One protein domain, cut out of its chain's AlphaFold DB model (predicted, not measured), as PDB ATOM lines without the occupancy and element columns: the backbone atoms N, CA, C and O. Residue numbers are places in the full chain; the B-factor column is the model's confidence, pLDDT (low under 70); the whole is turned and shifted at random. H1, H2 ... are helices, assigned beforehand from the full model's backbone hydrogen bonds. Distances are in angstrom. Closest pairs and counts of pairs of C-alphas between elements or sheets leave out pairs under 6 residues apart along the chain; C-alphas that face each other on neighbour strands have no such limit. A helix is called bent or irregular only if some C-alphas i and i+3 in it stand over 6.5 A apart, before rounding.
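AT A GLANCE: This is residues 57 to 152 of the 152 residues of an uncharacterized protein of Marinilabiliaceae bacterium (UniProt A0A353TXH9). One long helix, H1, sticks out as an arm from a small body of shorter helices, and residues 57 to 76 of H1 stand free of that body. In the body, H2 turns back after the far end of H1 and lies side by side with H4, while the short H3 sits between H1 and the last turn of H4, and the tiny H5 is at the tail. The printed part has 96 residues with five named helices, H1 to H5 in chain order, and no named strand; the class is all helix. The whole is only just loose, close to extended, with a radius of gyration of the C-alphas of 18.2 A and spans of 62 by 34 by 19 A, the arm making the length.

IN THESE COORDINATES: H1, residues 57 to 95, begins at C-alpha 57 (39.810, 7.518, -25.193) and measures 55.9 A to C-alpha 95 (19.223, -42.234, -10.012). It has a kink of 32 degrees near residue 64; it is neither bent nor irregular, but only just: C-alphas 62 and 65 are 6.5 A apart. H2, residues 99 to 113, measures 21.6 A. H3 holds residues 117 to 122. H4, residues 135 to 146, measures 16.8 A. H5, residues 148 to 151, ends at C-alpha 151 (43.152, -49.421, -7.568).

HOW THE PARTS SIT: H1 and H2 form a helical hairpin. They only just touch, with 3 pairs of C-alphas within 8 A, through residues 89 to 93 of H1 and 102 to 106 of H2 alone; the closest C-alphas are those of Phe 89 and Lys 106, 6.9 A apart. Their lines stand at a steep tilt of 43 degrees, opposite ways. H1 only just touches H3, with 3 such pairs, through residues 81 to 85 of H1 alone; the closest C-alphas, of Leu 81 and Met 117, are 6.7 A apart. H2 touches H4 at a shallow tilt of 27 degrees, the same way, closest at the C-alphas of Ala 105 and Ile 138, 6.7 A. H3 only just touches H4, with 3 such pairs, through residues 145 to 146 of H4 alone; the closest C-alphas, of Lys 119 and Leu 146, are 6.4 A apart. H1 and H4 are apart, and H5 touches no helix. Every O i to N i+4 pair is within hydrogen-bond range in H2, H3 and H4, and 33 of 35 are in H1; H5 is too short for such a pair.

THE WHOLE: The C-alphas farthest apart, of Asn 58 and Ser 133, are 61.8 A apart. Without the free stretch the body spans 33 by 32 by 20 A. The printed part has no cut and ends at the chain's last residue, 152. The link from H3 to H4, residues 123 to 134, is long. Mean pLDDT of the printed part is 78.5; residues 124 to 133 and 147 to 152 are under 70.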
ATOM      1  N   GLY A  57      40.780   8.081 -24.250       81.00
ATOM      2  CA  GLY A  57      39.810   7.518 -25.193       81.00
ATOM      3  C   GLY A  57      40.399   6.428 -26.092       81.00
ATOM      4  O   GLY A  57      39.850   5.331 -26.150       81.00
ATOM      5  N   ASN A  58      41.550   6.682 -26.722       81.00
ATOM      6  CA  ASN A  58      42.226   5.695 -27.571       81.00
ATOM      7  C   ASN A  58      42.710   4.504 -26.747       81.00
ATOM      8  O   ASN A  58      42.500   3.358 -27.142       81.00
ATOM      9  N   LEU A  59      43.264   4.761 -25.558       81.12
ATOM     10  CA  LEU A  59      43.701   3.700 -24.658       81.12
ATOM     11  C   LEU A  59      42.539   2.773 -24.283       81.12
ATOM     12  O   LEU A  59      42.677   1.556 -24.364       81.12
ATOM     13  N   LYS A  60      41.366   3.327 -23.949       84.94
ATOM     14  CA  LYS A  60      40.159   2.525 -23.715       84.94
ATOM     15  C   LYS A  60      39.756   1.739 -24.957       84.94
ATOM     16  O   LYS A  60      39.527   0.547 -24.833       84.94
ATOM     17  N   THR A  61      39.715   2.347 -26.138       87.69
ATOM     18  CA  THR A  61      39.338   1.649 -27.379       87.69
ATOM     19  C   THR A  61      40.249   0.455 -27.687       87.69
ATOM     20  O   THR A  61      39.760  -0.574 -28.145       87.69
ATOM     21  N   PHE A  62      41.546   0.546 -27.378       85.06
ATOM     22  CA  PHE A  62      42.499  -0.555 -27.563       85.06
ATOM     23  C   PHE A  62      42.467  -1.598 -26.439       85.06
ATOM     24  O   PHE A  62      42.499  -2.798 -26.710       85.06
ATOM     25  N   LEU A  63      42.408  -1.173 -25.174       88.94
ATOM     26  CA  LEU A  63      42.451  -2.088 -24.026       88.94
ATOM     27  C   LEU A  63      41.103  -2.755 -23.759       88.94
ATOM     28  O   LEU A  63      41.071  -3.862 -23.229       88.94
ATOM     29  N   PHE A  64      39.990  -2.115 -24.112       90.31
ATOM     30  CA  PHE A  64      38.654  -2.625 -23.821       90.31
ATOM     31  C   PHE A  64      38.397  -4.002 -24.454       90.31
ATOM     32  O   PHE A  64      38.009  -4.904 -23.709       90.31
ATOM     33  N   PRO A  65      38.686  -4.242 -25.751       91.31
ATOM     34  CA  PRO A  65      38.576  -5.576 -26.340       91.31
ATOM     35  C   PRO A  65      39.485  -6.612 -25.669       91.31
ATOM     36  O   PRO A  65      39.079  -7.760 -25.505       91.31
ATOM     37  N   LEU A  66      40.696  -6.227 -25.249       92.94
ATOM     38  CA  LEU A  66      41.642  -7.133 -24.587       92.94
ATOM     39  C   LEU A  66      41.149  -7.544 -23.197       92.94
ATOM     40  O   LEU A  66      41.082  -8.733 -22.894       92.94
ATOM     41  N   ILE A  67      40.743  -6.570 -22.379       94.19
ATOM     42  CA  ILE A  67      40.168  -6.807 -21.052       94.19
ATOM     43  C   ILE A  67      38.906  -7.658 -21.187       94.19
ATOM     44  O   ILE A  67      38.761  -8.653 -20.479       94.19
ATOM     45  N   MET A  68      38.028  -7.319 -22.135       93.00
ATOM     46  CA  MET A  68      36.833  -8.109 -22.420       93.00
ATOM     47  C   MET A  68      37.174  -9.533 -22.839       93.00
ATOM     48  O   MET A  68      36.527 -10.453 -22.364       93.00
ATOM     49  N   SER A  69      38.201  -9.744 -23.661       94.38
ATOM     50  CA  SER A  69      38.609 -11.087 -24.087       94.38
ATOM     51  C   SER A  69      39.099 -11.932 -22.909       94.38
ATOM     52  O   SER A  69      38.708 -13.091 -22.770       94.38
ATOM     53  N   VAL A  70      39.912 -11.349 -22.024       95.31
ATOM     54  CA  VAL A  70      40.422 -12.036 -20.828       95.31
ATOM     55  C   VAL A  70      39.287 -12.353 -19.849       95.31
ATOM     56  O   VAL A  70      39.182 -13.489 -19.381       95.31
ATOM     57  N   LEU A  71      38.406 -11.389 -19.577       94.81
ATOM     58  CA  LEU A  71      37.245 -11.588 -18.703       94.81
ATOM     59  C   LEU A  71      36.251 -12.586 -19.300       94.81
ATOM     60  O   LEU A  71      35.718 -13.431 -18.583       94.81
ATOM     61  N   PHE A  72      36.028 -12.530 -20.612       94.12
ATOM     62  CA  PHE A  72      35.170 -13.473 -21.315       94.12
ATOM     63  C   PHE A  72      35.709 -14.895 -21.205       94.12
ATOM     64  O   PHE A  72      34.930 -15.812 -20.979       94.12
ATOM     65  N   LEU A  73      37.027 -15.094 -21.291       92.62
ATOM     66  CA  LEU A  73      37.621 -16.419 -21.134       92.62
ATOM     67  C   LEU A  73      37.384 -16.984 -19.726       92.62
ATOM     68  O   LEU A  73      36.988 -18.140 -19.580       92.62
ATOM     69  N   GLN A  74      37.580 -16.158 -18.696       89.88
ATOM     70  CA  GLN A  74      37.299 -16.533 -17.307       89.88
ATOM     71  C   GLN A  74      35.814 -16.868 -17.116       89.88
ATOM     72  O   GLN A  74      35.477 -17.914 -16.562       89.88
ATOM     73  N   PHE A  75      34.925 -16.023 -17.640       93.00
ATOM     74  CA  PHE A  75      33.482 -16.229 -17.585       93.00
ATOM     75  C   PHE A  75      33.047 -17.504 -18.319       93.00
ATOM     76  O   PHE A  75      32.306 -18.315 -17.766       93.00
ATOM     77  N   ALA A  76      33.543 -17.721 -19.536       93.00
ATOM     78  CA  ALA A  76      33.239 -18.891 -20.347       93.00
ATOM     79  C   ALA A  76      33.700 -20.186 -19.664       93.00
ATOM     80  O   ALA A  76      32.967 -21.175 -19.672       93.00
ATOM     81  N   TYR A  77      34.873 -20.181 -19.018       90.50
ATOM     82  CA  TYR A  77      35.347 -21.322 -18.237       90.50
ATOM     83  C   TYR A  77      34.407 -21.641 -17.068       90.50
ATOM     84  O   TYR A  77      33.985 -22.789 -16.905       90.50
ATOM     85  N   SER A  78      34.031 -20.631 -16.278       89.31
ATOM     86  CA  SER A  78      33.081 -20.798 -15.174       89.31
ATOM     87  C   SER A  78      31.720 -21.296 -15.659       89.31
ATOM     88  O   SER A  78      31.144 -22.197 -15.049       89.31
ATOM     89  N   PHE A  79      31.223 -20.768 -16.778       90.75
ATOM     90  CA  PHE A  79      29.958 -21.191 -17.372       90.75
ATOM     91  C   PHE A  79      30.000 -22.646 -17.852       90.75
ATOM     92  O   PHE A  79      29.107 -23.428 -17.532       90.75
ATOM     93  N   ALA A  80      31.063 -23.050 -18.552       89.44
ATOM     94  CA  ALA A  80      31.243 -24.433 -18.987       89.44
ATOM     95  C   ALA A  80      31.283 -25.399 -17.794       89.44
ATOM     96  O   ALA A  80      30.662 -26.463 -17.821       89.44
ATOM     97  N   LEU A  81      31.971 -25.015 -16.716       87.88
ATOM     98  CA  LEU A  81      32.016 -25.797 -15.488       87.88
ATOM     99  C   LEU A  81      30.616 -25.956 -14.867       87.88
ATOM    100  O   LEU A  81      30.241 -27.066 -14.486       87.88
ATOM    101  N   LEU A  82      29.832 -24.874 -14.799       88.94
ATOM    102  CA  LEU A  82      28.448 -24.906 -14.314       88.94
ATOM    103  C   LEU A  82      27.559 -25.816 -15.169       88.94
ATOM    104  O   LEU A  82      26.849 -26.650 -14.613       88.94
ATOM    105  N   ALA A  83      27.651 -25.724 -16.498       88.00
ATOM    106  CA  ALA A  83      26.889 -26.573 -17.414       88.00
ATOM    107  C   ALA A  83      27.192 -28.069 -17.203       88.00
ATOM    108  O   ALA A  83      26.290 -28.913 -17.186       88.00
ATOM    109  N   HIS A  84      28.459 -28.417 -16.963       85.50
ATOM    110  CA  HIS A  84      28.835 -29.785 -16.617       85.50
ATOM    111  C   HIS A  84      28.291 -30.224 -15.248       85.50
ATOM    112  O   HIS A  84      27.799 -31.348 -15.130       85.50
ATOM    113  N   TYR A  85      28.321 -29.361 -14.225       85.25
ATOM    114  CA  TYR A  85      27.694 -29.664 -12.933       85.25
ATOM    115  C   TYR A  85      26.188 -29.892 -13.062       85.25
ATOM    116  O   TYR A  85      25.661 -30.825 -12.458       85.25
ATOM    117  N   GLU A  86      25.494 -29.077 -13.852       86.00
ATOM    118  CA  GLU A  86      24.057 -29.215 -14.070       86.00
ATOM    119  C   GLU A  86      23.724 -30.556 -14.729       86.00
ATOM    120  O   GLU A  86      22.896 -31.304 -14.208       86.00
ATOM    121  N   SER A  87      24.445 -30.921 -15.792       84.75
ATOM    122  CA  SER A  87      24.304 -32.223 -16.452       84.75
ATOM    123  C   SER A  87      24.490 -33.395 -15.474       84.75
ATOM    124  O   SER A  87      23.668 -34.320 -15.429       84.75
ATOM    125  N   LEU A  88      25.510 -33.331 -14.606       82.88
ATOM    126  CA  LEU A  88      25.720 -34.326 -13.549       82.88
ATOM    127  C   LEU A  88      24.579 -34.348 -12.531       82.88
ATOM    128  O   LEU A  88      24.131 -35.419 -12.127       82.88
ATOM    129  N   PHE A  89      24.095 -33.185 -12.103       84.38
ATOM    130  CA  PHE A  89      23.037 -33.069 -11.102       84.38
ATOM    131  C   PHE A  89      21.670 -33.517 -11.614       84.38
ATOM    132  O   PHE A  89      20.893 -34.060 -10.823       84.38
ATOM    133  N   VAL A  90      21.381 -33.321 -12.900       83.81
ATOM    134  CA  VAL A  90      20.195 -33.869 -13.566       83.81
ATOM    135  C   VAL A  90      20.268 -35.392 -13.553       83.81
ATOM    136  O   VAL A  90      19.353 -36.043 -13.051       83.81
ATOM    137  N   ARG A  91      21.396 -35.972 -13.985       80.12
ATOM    138  CA  ARG A  91      21.619 -37.425 -13.954       80.12
ATOM    139  C   ARG A  91      21.502 -37.997 -12.536       80.12
ATOM    140  O   ARG A  91      20.849 -39.015 -12.330       80.12
ATOM    141  N   LEU A  92      22.068 -37.310 -11.548       80.44
ATOM    142  CA  LEU A  92      21.954 -37.660 -10.132       80.44
ATOM    143  C   LEU A  92      20.491 -37.664  -9.655       80.44
ATOM    144  O   LEU A  92      20.111 -38.502  -8.844       80.44
ATOM    145  N   GLY A  93      19.671 -36.737 -10.161       78.38
ATOM    146  CA  GLY A  93      18.236 -36.671  -9.888       78.38
ATOM    147  C   GLY A  93      17.450 -37.869 -10.419       78.38
ATOM    148  O   GLY A  93      16.507 -38.294  -9.757       78.38
ATOM    149  N   PHE A  94      17.863 -38.438 -11.553       76.50
ATOM    150  CA  PHE A  94      17.251 -39.649 -12.103       76.50
ATOM    151  C   PHE A  94      17.579 -40.909 -11.287       76.50
ATOM    152  O   PHE A  94      16.702 -41.749 -11.110       76.50
ATOM    153  N   PHE A  95      18.806 -41.042 -10.769       74.50
ATOM    154  CA  PHE A  95      19.223 -42.234 -10.012       74.50
ATOM    155  C   PHE A  95      18.843 -42.183  -8.523       74.50
ATOM    156  O   PHE A  95      18.353 -43.165  -7.972       74.50
ATOM    157  N   LEU A  96      19.012 -41.033  -7.863       78.12
ATOM    158  CA  LEU A  96      18.754 -40.877  -6.429       78.12
ATOM    159  C   LEU A  96      17.385 -40.235  -6.188       78.12
ATOM    160  O   LEU A  96      17.238 -39.004  -6.182       78.12
ATOM    161  N   LYS A  97      16.379 -41.080  -5.934       74.06
ATOM    162  CA  LYS A  97      15.011 -40.637  -5.612       74.06
ATOM    163  C   LYS A  97      14.941 -39.885  -4.275       74.06
ATOM    164  O   LYS A  97      14.242 -38.871  -4.186       74.06
ATOM    165  N   ASP A  98      15.727 -40.292  -3.274       82.19
ATOM    166  CA  ASP A  98      15.747 -39.649  -1.953       82.19
ATOM    167  C   ASP A  98      16.322 -38.216  -2.009       82.19
ATOM    168  O   ASP A  98      17.454 -37.962  -2.434       82.19
ATOM    169  N   ARG A  99      15.527 -37.240  -1.545       80.94
ATOM    170  CA  ARG A  99      15.868 -35.808  -1.555       80.94
ATOM    171  C   ARG A  99      17.032 -35.463  -0.619       80.94
ATOM    172  O   ARG A  99      17.801 -34.554  -0.942       80.94
ATOM    173  N   LYS A 100      17.161 -36.138   0.529       82.19
ATOM    174  CA  LYS A 100      18.238 -35.907   1.507       82.19
ATOM    175  C   LYS A 100      19.557 -36.466   0.981       82.19
ATOM    176  O   LYS A 100      20.561 -35.750   1.003       82.19
ATOM    177  N   LEU A 101      19.537 -37.685   0.436       78.62
ATOM    178  CA  LEU A 101      20.720 -38.327  -0.151       78.62
ATOM    179  C   LEU A 101      21.232 -37.545  -1.372       78.62
ATOM    180  O   LEU A 101      22.425 -37.262  -1.483       78.62
ATOM    181  N   ARG A 102      20.316 -37.075  -2.226       80.62
ATOM    182  CA  ARG A 102      20.641 -36.245  -3.394       80.62
ATOM    183  C   ARG A 102      21.303 -34.920  -3.017       80.62
ATOM    184  O   ARG A 102      22.282 -34.533  -3.646       80.62
ATOM    185  N   LYS A 103      20.797 -34.210  -1.999       82.75
ATOM    186  CA  LYS A 103      21.430 -32.964  -1.522       82.75
ATOM    187  C   LYS A 103      22.845 -33.224  -1.006       82.75
ATOM    188  O   LYS A 103      23.750 -32.470  -1.350       82.75
ATOM    189  N   PHE A 104      23.035 -34.292  -0.233       82.88
ATOM    190  CA  PHE A 104      24.347 -34.667   0.294       82.88
ATOM    191  C   PHE A 104      25.354 -34.965  -0.826       82.88
ATOM    192  O   PHE A 104      26.450 -34.407  -0.827       82.88
ATOM    193  N   ALA A 105      24.954 -35.761  -1.822       81.06
ATOM    194  CA  ALA A 105      25.784 -36.063  -2.984       81.06
ATOM    195  C   ALA A 105      26.173 -34.798  -3.771       81.06
ATOM    196  O   ALA A 105      27.349 -34.619  -4.075       81.06
ATOM    197  N   LYS A 106      25.234 -33.872  -4.030       83.56
ATOM    198  CA  LYS A 106      25.528 -32.604  -4.732       83.56
ATOM    199  C   LYS A 106      26.606 -31.781  -4.029       83.56
ATOM    200  O   LYS A 106      27.582 -31.386  -4.659       83.56
ATOM    201  N   TRP A 107      26.439 -31.555  -2.725       83.62
ATOM    202  CA  TRP A 107      27.406 -30.801  -1.928       83.62
ATOM    203  C   TRP A 107      28.771 -31.488  -1.899       83.62
ATOM    204  O   TRP A 107      29.795 -30.828  -2.053       83.62
ATOM    205  N   ARG A 108      28.798 -32.818  -1.765       82.25
ATOM    206  CA  ARG A 108      30.052 -33.575  -1.740       82.25
ATOM    207  C   ARG A 108      30.807 -33.481  -3.064       82.25
ATOM    208  O   ARG A 108      32.002 -33.214  -3.048       82.25
ATOM    209  N   ILE A 109      30.113 -33.651  -4.189       82.62
ATOM    210  CA  ILE A 109      30.693 -33.545  -5.536       82.62
ATOM    211  C   ILE A 109      31.293 -32.147  -5.752       82.62
ATOM    212  O   ILE A 109      32.426 -32.032  -6.216       82.62
ATOM    213  N   LEU A 110      30.574 -31.096  -5.351       83.88
ATOM    214  CA  LEU A 110      31.022 -29.708  -5.497       83.88
ATOM    215  C   LEU A 110      32.301 -29.435  -4.686       83.88
ATOM    216  O   LEU A 110      33.261 -28.881  -5.219       83.88
ATOM    217  N   PHE A 111      32.362 -29.908  -3.436       80.62
ATOM    218  CA  PHE A 111      33.555 -29.768  -2.593       80.62
ATOM    219  C   PHE A 111      34.740 -30.641  -3.040       80.62
ATOM    220  O   PHE A 111      35.888 -30.240  -2.868       80.62
ATOM    221  N   SER A 112      34.507 -31.823  -3.618       76.44
ATOM    222  CA  SER A 112      35.594 -32.737  -4.010       76.44
ATOM    223  C   SER A 112      36.278 -32.376  -5.337       76.44
ATOM    224  O   SER A 112      37.455 -32.690  -5.526       76.44
ATOM    225  N   ILE A 113      35.577 -31.712  -6.259       76.75
ATOM    226  CA  ILE A 113      36.095 -31.407  -7.605       76.75
ATOM    227  C   ILE A 113      36.920 -30.105  -7.643       76.75
ATOM    228  O   ILE A 113      37.781 -29.974  -8.516       76.75
ATOM    229  N   ASN A 114      36.728 -29.183  -6.687       72.62
ATOM    230  CA  ASN A 114      37.489 -27.929  -6.513       72.62
ATOM    231  C   ASN A 114      37.789 -27.183  -7.836       72.62
ATOM    232  O   ASN A 114      38.928 -26.814  -8.107       72.62
ATOM    233  N   PHE A 115      36.778 -27.031  -8.701       71.62
ATOM    234  CA  PHE A 115      36.860 -26.336 -10.002       71.62
ATOM    235  C   PHE A 115      37.776 -26.960 -11.074       71.62
ATOM    236  O   PHE A 115      38.038 -26.344 -12.110       71.62
ATOM    237  N   SER A 116      38.217 -28.209 -10.895       77.81
ATOM    238  CA  SER A 116      39.010 -28.911 -11.905       77.81
ATOM    239  C   SER A 116      38.128 -29.573 -12.968       77.81
ATOM    240  O   SER A 116      37.452 -30.573 -12.705       77.81
ATOM    241  N   MET A 117      38.204 -29.072 -14.204       72.19
ATOM    242  CA  MET A 117      37.522 -29.662 -15.364       72.19
ATOM    243  C   MET A 117      37.912 -31.136 -15.591       72.19
ATOM    244  O   MET A 117      37.078 -31.946 -15.990       72.19
ATOM    245  N   LEU A 118      39.161 -31.516 -15.293       74.44
ATOM    246  CA  LEU A 118      39.644 -32.896 -15.428       74.44
ATOM    247  C   LEU A 118      38.913 -33.853 -14.480       74.44
ATOM    248  O   LEU A 118      38.461 -34.918 -14.899       74.44
ATOM    249  N   LYS A 119      38.759 -33.460 -13.211       75.12
ATOM    250  CA  LYS A 119      38.030 -34.244 -12.203       75.12
ATOM    251  C   LYS A 119      36.546 -34.355 -12.558       75.12
ATOM    252  O   LYS A 119      35.967 -35.432 -12.447       75.12
ATOM    253  N   LEU A 120      35.959 -33.271 -13.068       76.06
ATOM    254  CA  LEU A 120      34.565 -33.237 -13.507       76.06
ATOM    255  C   LEU A 120      34.316 -34.166 -14.701       76.06
ATOM    256  O   LEU A 120      33.389 -34.975 -14.672       76.06
ATOM    257  N   LYS A 121      35.199 -34.137 -15.707       75.06
ATOM    258  CA  LYS A 121      35.145 -35.062 -16.846       75.06
ATOM    259  C   LYS A 121      35.259 -36.518 -16.411       75.06
ATOM    260  O   LYS A 121      34.529 -37.333 -16.951       75.06
ATOM    261  N   ARG A 122      36.086 -36.855 -15.415       74.31
ATOM    262  CA  ARG A 122      36.177 -38.229 -14.871       74.31
ATOM    263  C   ARG A 122      34.901 -38.693 -14.171       74.31
ATOM    264  O   ARG A 122      34.590 -39.876 -14.205       74.31
ATOM    265  N   MET A 123      34.143 -37.769 -13.586       70.75
ATOM    266  CA  MET A 123      32.843 -38.056 -12.974       70.75
ATOM    267  C   MET A 123      31.678 -37.998 -13.980       70.75
ATOM    268  O   MET A 123      30.533 -38.220 -13.620       70.75
ATOM    269  N   THR A 124      31.923 -37.694 -15.254       66.81
ATOM    270  CA  THR A 124      30.858 -37.598 -16.267       66.81
ATOM    271  C   THR A 124      30.498 -38.930 -16.948       66.81
ATOM    272  O   THR A 124      29.304 -39.158 -17.187       66.81
ATOM    273  N   PRO A 125      31.439 -39.841 -17.269       60.50
ATOM    274  CA  PRO A 125      31.093 -41.135 -17.837       60.50
ATOM    275  C   PRO A 125      30.653 -42.120 -16.747       60.50
ATOM    276  O   PRO A 125      31.309 -42.286 -15.722       60.50
ATOM    277  N   GLY A 126      29.551 -42.821 -17.014       58.47
ATOM    278  CA  GLY A 126      29.140 -43.986 -16.237       58.47
ATOM    279  C   GLY A 126      28.042 -43.732 -15.207       58.47
ATOM    280  O   GLY A 126      27.756 -42.609 -14.789       58.47
ATOM    281  N   MET A 127      27.386 -44.828 -14.846       58.91
ATOM    282  CA  MET A 127      26.256 -44.940 -13.923       58.91
ATOM    283  C   MET A 127      26.698 -44.729 -12.467       58.91
ATOM    284  O   MET A 127      26.504 -45.603 -11.633       58.91
ATOM    285  N   LEU A 128      27.300 -43.575 -12.164       62.59
ATOM    286  CA  LEU A 128      27.986 -43.278 -10.899       62.59
ATOM    287  C   LEU A 128      27.184 -43.510  -9.615       62.59
ATOM    288  O   LEU A 128      27.761 -43.464  -8.543       62.59
ATOM    289  N   PHE A 129      25.870 -43.690  -9.689       64.81
ATOM    290  CA  PHE A 129      25.033 -43.798  -8.497       64.81
ATOM    291  C   PHE A 129      23.854 -44.751  -8.693       64.81
ATOM    292  O   PHE A 129      22.829 -44.578  -8.043       64.81
ATOM    293  N   ARG A 130      23.957 -45.721  -9.615       62.31
ATOM    294  CA  ARG A 130      22.865 -46.678  -9.865       62.31
ATOM    295  C   ARG A 130      22.545 -47.520  -8.623       62.31
ATOM    296  O   ARG A 130      21.368 -47.720  -8.353       62.31
ATOM    297  N   ASP A 131      23.569 -47.901  -7.859       62.75
ATOM    298  CA  ASP A 131      23.433 -48.813  -6.712       62.75
ATOM    299  C   ASP A 131      23.681 -48.130  -5.350       62.75
ATOM    300  O   ASP A 131      23.633 -48.770  -4.301       62.75
ATOM    301  N   CYS A 132      23.918 -46.813  -5.328       63.34
ATOM    302  CA  CYS A 132      24.200 -46.087  -4.088       63.34
ATOM    303  C   CYS A 132      22.912 -45.791  -3.308       63.34
ATOM    304  O   CYS A 132      22.181 -44.851  -3.633       63.34
ATOM    305  N   SER A 133      22.675 -46.546  -2.234       67.69
ATOM    306  CA  SER A 133      21.533 -46.344  -1.331       67.69
ATOM    307  C   SER A 133      21.928 -45.661  -0.018       67.69
ATOM    308  O   SER A 133      21.078 -45.066   0.646       67.69
ATOM    309  N   THR A 134      23.216 -45.674   0.347       74.88
ATOM    310  CA  THR A 134      23.719 -45.063   1.584       74.88
ATOM    311  C   THR A 134      24.689 -43.902   1.341       74.88
ATOM    312  O   THR A 134      25.240 -43.701   0.256       74.88
ATOM    313  N   LYS A 135      24.906 -43.086   2.384       75.06
ATOM    314  CA  LYS A 135      25.878 -41.978   2.354       75.06
ATOM    315  C   LYS A 135      27.323 -42.471   2.211       75.06
ATOM    316  O   LYS A 135      28.162 -41.718   1.715       75.06
ATOM    317  N   GLU A 136      27.606 -43.692   2.660       76.06
ATOM    318  CA  GLU A 136      28.934 -44.301   2.578       76.06
ATOM    319  C   GLU A 136      29.240 -44.779   1.160       76.06
ATOM    320  O   GLU A 136      30.315 -44.463   0.651       76.06
ATOM    321  N   ASP A 137      28.264 -45.377   0.468       76.19
ATOM    322  CA  ASP A 137      28.398 -45.768  -0.944       76.19
ATOM    323  C   ASP A 137      28.757 -44.563  -1.819       76.19
ATOM    324  O   ASP A 137      29.694 -44.604  -2.614       76.19
ATOM    325  N   ILE A 138      28.068 -43.436  -1.599       74.44
ATOM    326  CA  ILE A 138      28.335 -42.175  -2.304       74.44
ATOM    327  C   ILE A 138      29.767 -41.696  -2.037       74.44
ATOM    328  O   ILE A 138      30.441 -41.204  -2.939       74.44
ATOM    329  N   LYS A 139      30.251 -41.811  -0.796       78.88
ATOM    330  CA  LYS A 139      31.603 -41.373  -0.425       78.88
ATOM    331  C   LYS A 139      32.671 -42.247  -1.085       78.88
ATOM    332  O   LYS A 139      33.670 -41.705  -1.560       78.88
ATOM    333  N   ASN A 140      32.451 -43.557  -1.123       77.44
ATOM    334  CA  ASN A 140      33.388 -44.528  -1.678       77.44
ATOM    335  C   ASN A 140      33.470 -44.423  -3.204       77.44
ATOM    336  O   ASN A 140      34.573 -44.357  -3.744       77.44
ATOM    337  N   GLU A 141      32.336 -44.279  -3.890       77.25
ATOM    338  CA  GLU A 141      32.307 -44.152  -5.351       77.25
ATOM    339  C   GLU A 141      32.940 -42.835  -5.829       77.25
ATOM    340  O   GLU A 141      33.726 -42.817  -6.780       77.25
ATOM    341  N   ILE A 142      32.685 -41.730  -5.114       77.94
ATOM    342  CA  ILE A 142      33.348 -40.442  -5.366       77.94
ATOM    343  C   ILE A 142      34.866 -40.592  -5.182       77.94
ATOM    344  O   ILE A 142      35.626 -40.166  -6.051       77.94
ATOM    345  N   LYS A 143      35.328 -41.228  -4.096       80.06
ATOM    346  CA  LYS A 143      36.763 -41.430  -3.839       80.06
ATOM    347  C   LYS A 143      37.429 -42.266  -4.939       80.06
ATOM    348  O   LYS A 143      38.443 -41.830  -5.472       80.06
ATOM    349  N   ASN A 144      36.831 -43.395  -5.320       79.06
ATOM    350  CA  ASN A 144      37.359 -44.313  -6.337       79.06
ATOM    351  C   ASN A 144      37.547 -43.628  -7.708       79.06
ATOM    352  O   ASN A 144      38.548 -43.813  -8.392       79.06
ATOM    353  N   LYS A 145      36.613 -42.758  -8.104       74.81
ATOM    354  CA  LYS A 145      36.673 -42.047  -9.397       74.81
ATOM    355  C   LYS A 145      37.612 -40.836  -9.398       74.81
ATOM    356  O   LYS A 145      38.107 -40.439 -10.456       74.81
ATOM    357  N   LEU A 146      37.836 -40.219  -8.237       74.25
ATOM    358  CA  LEU A 146      38.743 -39.078  -8.078       74.25
ATOM    359  C   LEU A 146      40.205 -39.503  -7.894       74.25
ATOM    360  O   LEU A 146      41.088 -38.756  -8.317       74.25
ATOM    361  N   ASP A 147      40.445 -40.687  -7.327       69.00
ATOM    362  CA  ASP A 147      41.769 -41.238  -7.038       69.00
ATOM    363  C   ASP A 147      41.935 -42.659  -7.621       69.00
ATOM    364  O   ASP A 147      41.732 -43.654  -6.924       69.00
ATOM    365  N   PRO A 148      42.287 -42.779  -8.916       56.75
ATOM    366  CA  PRO A 148      42.489 -44.075  -9.559       56.75
ATOM    367  C   PRO A 148      43.777 -44.790  -9.114       56.75
ATOM    368  O   PRO A 148      43.967 -45.945  -9.483       56.75
ATOM    369  N   ALA A 149      44.658 -44.142  -8.338       51.81
ATOM    370  CA  ALA A 149      45.887 -44.759  -7.833       51.81
ATOM    371  C   ALA A 149      45.640 -45.703  -6.644       51.81
ATOM    372  O   ALA A 149      46.528 -46.460  -6.276       51.81
ATOM    373  N   ALA A 150      44.436 -45.699  -6.064       48.53
ATOM    374  CA  ALA A 150      44.034 -46.638  -5.016       48.53
ATOM    375  C   ALA A 150      43.547 -48.001  -5.557       48.53
ATOM    376  O   ALA A 150      43.044 -48.812  -4.783       48.53
ATOM    377  N   ASN A 151      43.636 -48.223  -6.874       46.50
ATOM    378  CA  ASN A 151      43.152 -49.421  -7.568       46.50
ATOM    379  C   ASN A 151      44.266 -50.144  -8.361       46.50
ATOM    380  O   ASN A 151      43.970 -50.891  -9.294       46.50
ATOM    381  N   ILE A 152      45.534 -49.889  -8.005       41.38
ATOM    382  CA  ILE A 152      46.720 -50.648  -8.435       41.38
ATOM    383  C   ILE A 152      47.369 -51.244  -7.189       41.38
ATOM    384  O   ILE A 152      47.537 -50.477  -6.214       41.38
TER     385      ILE A 152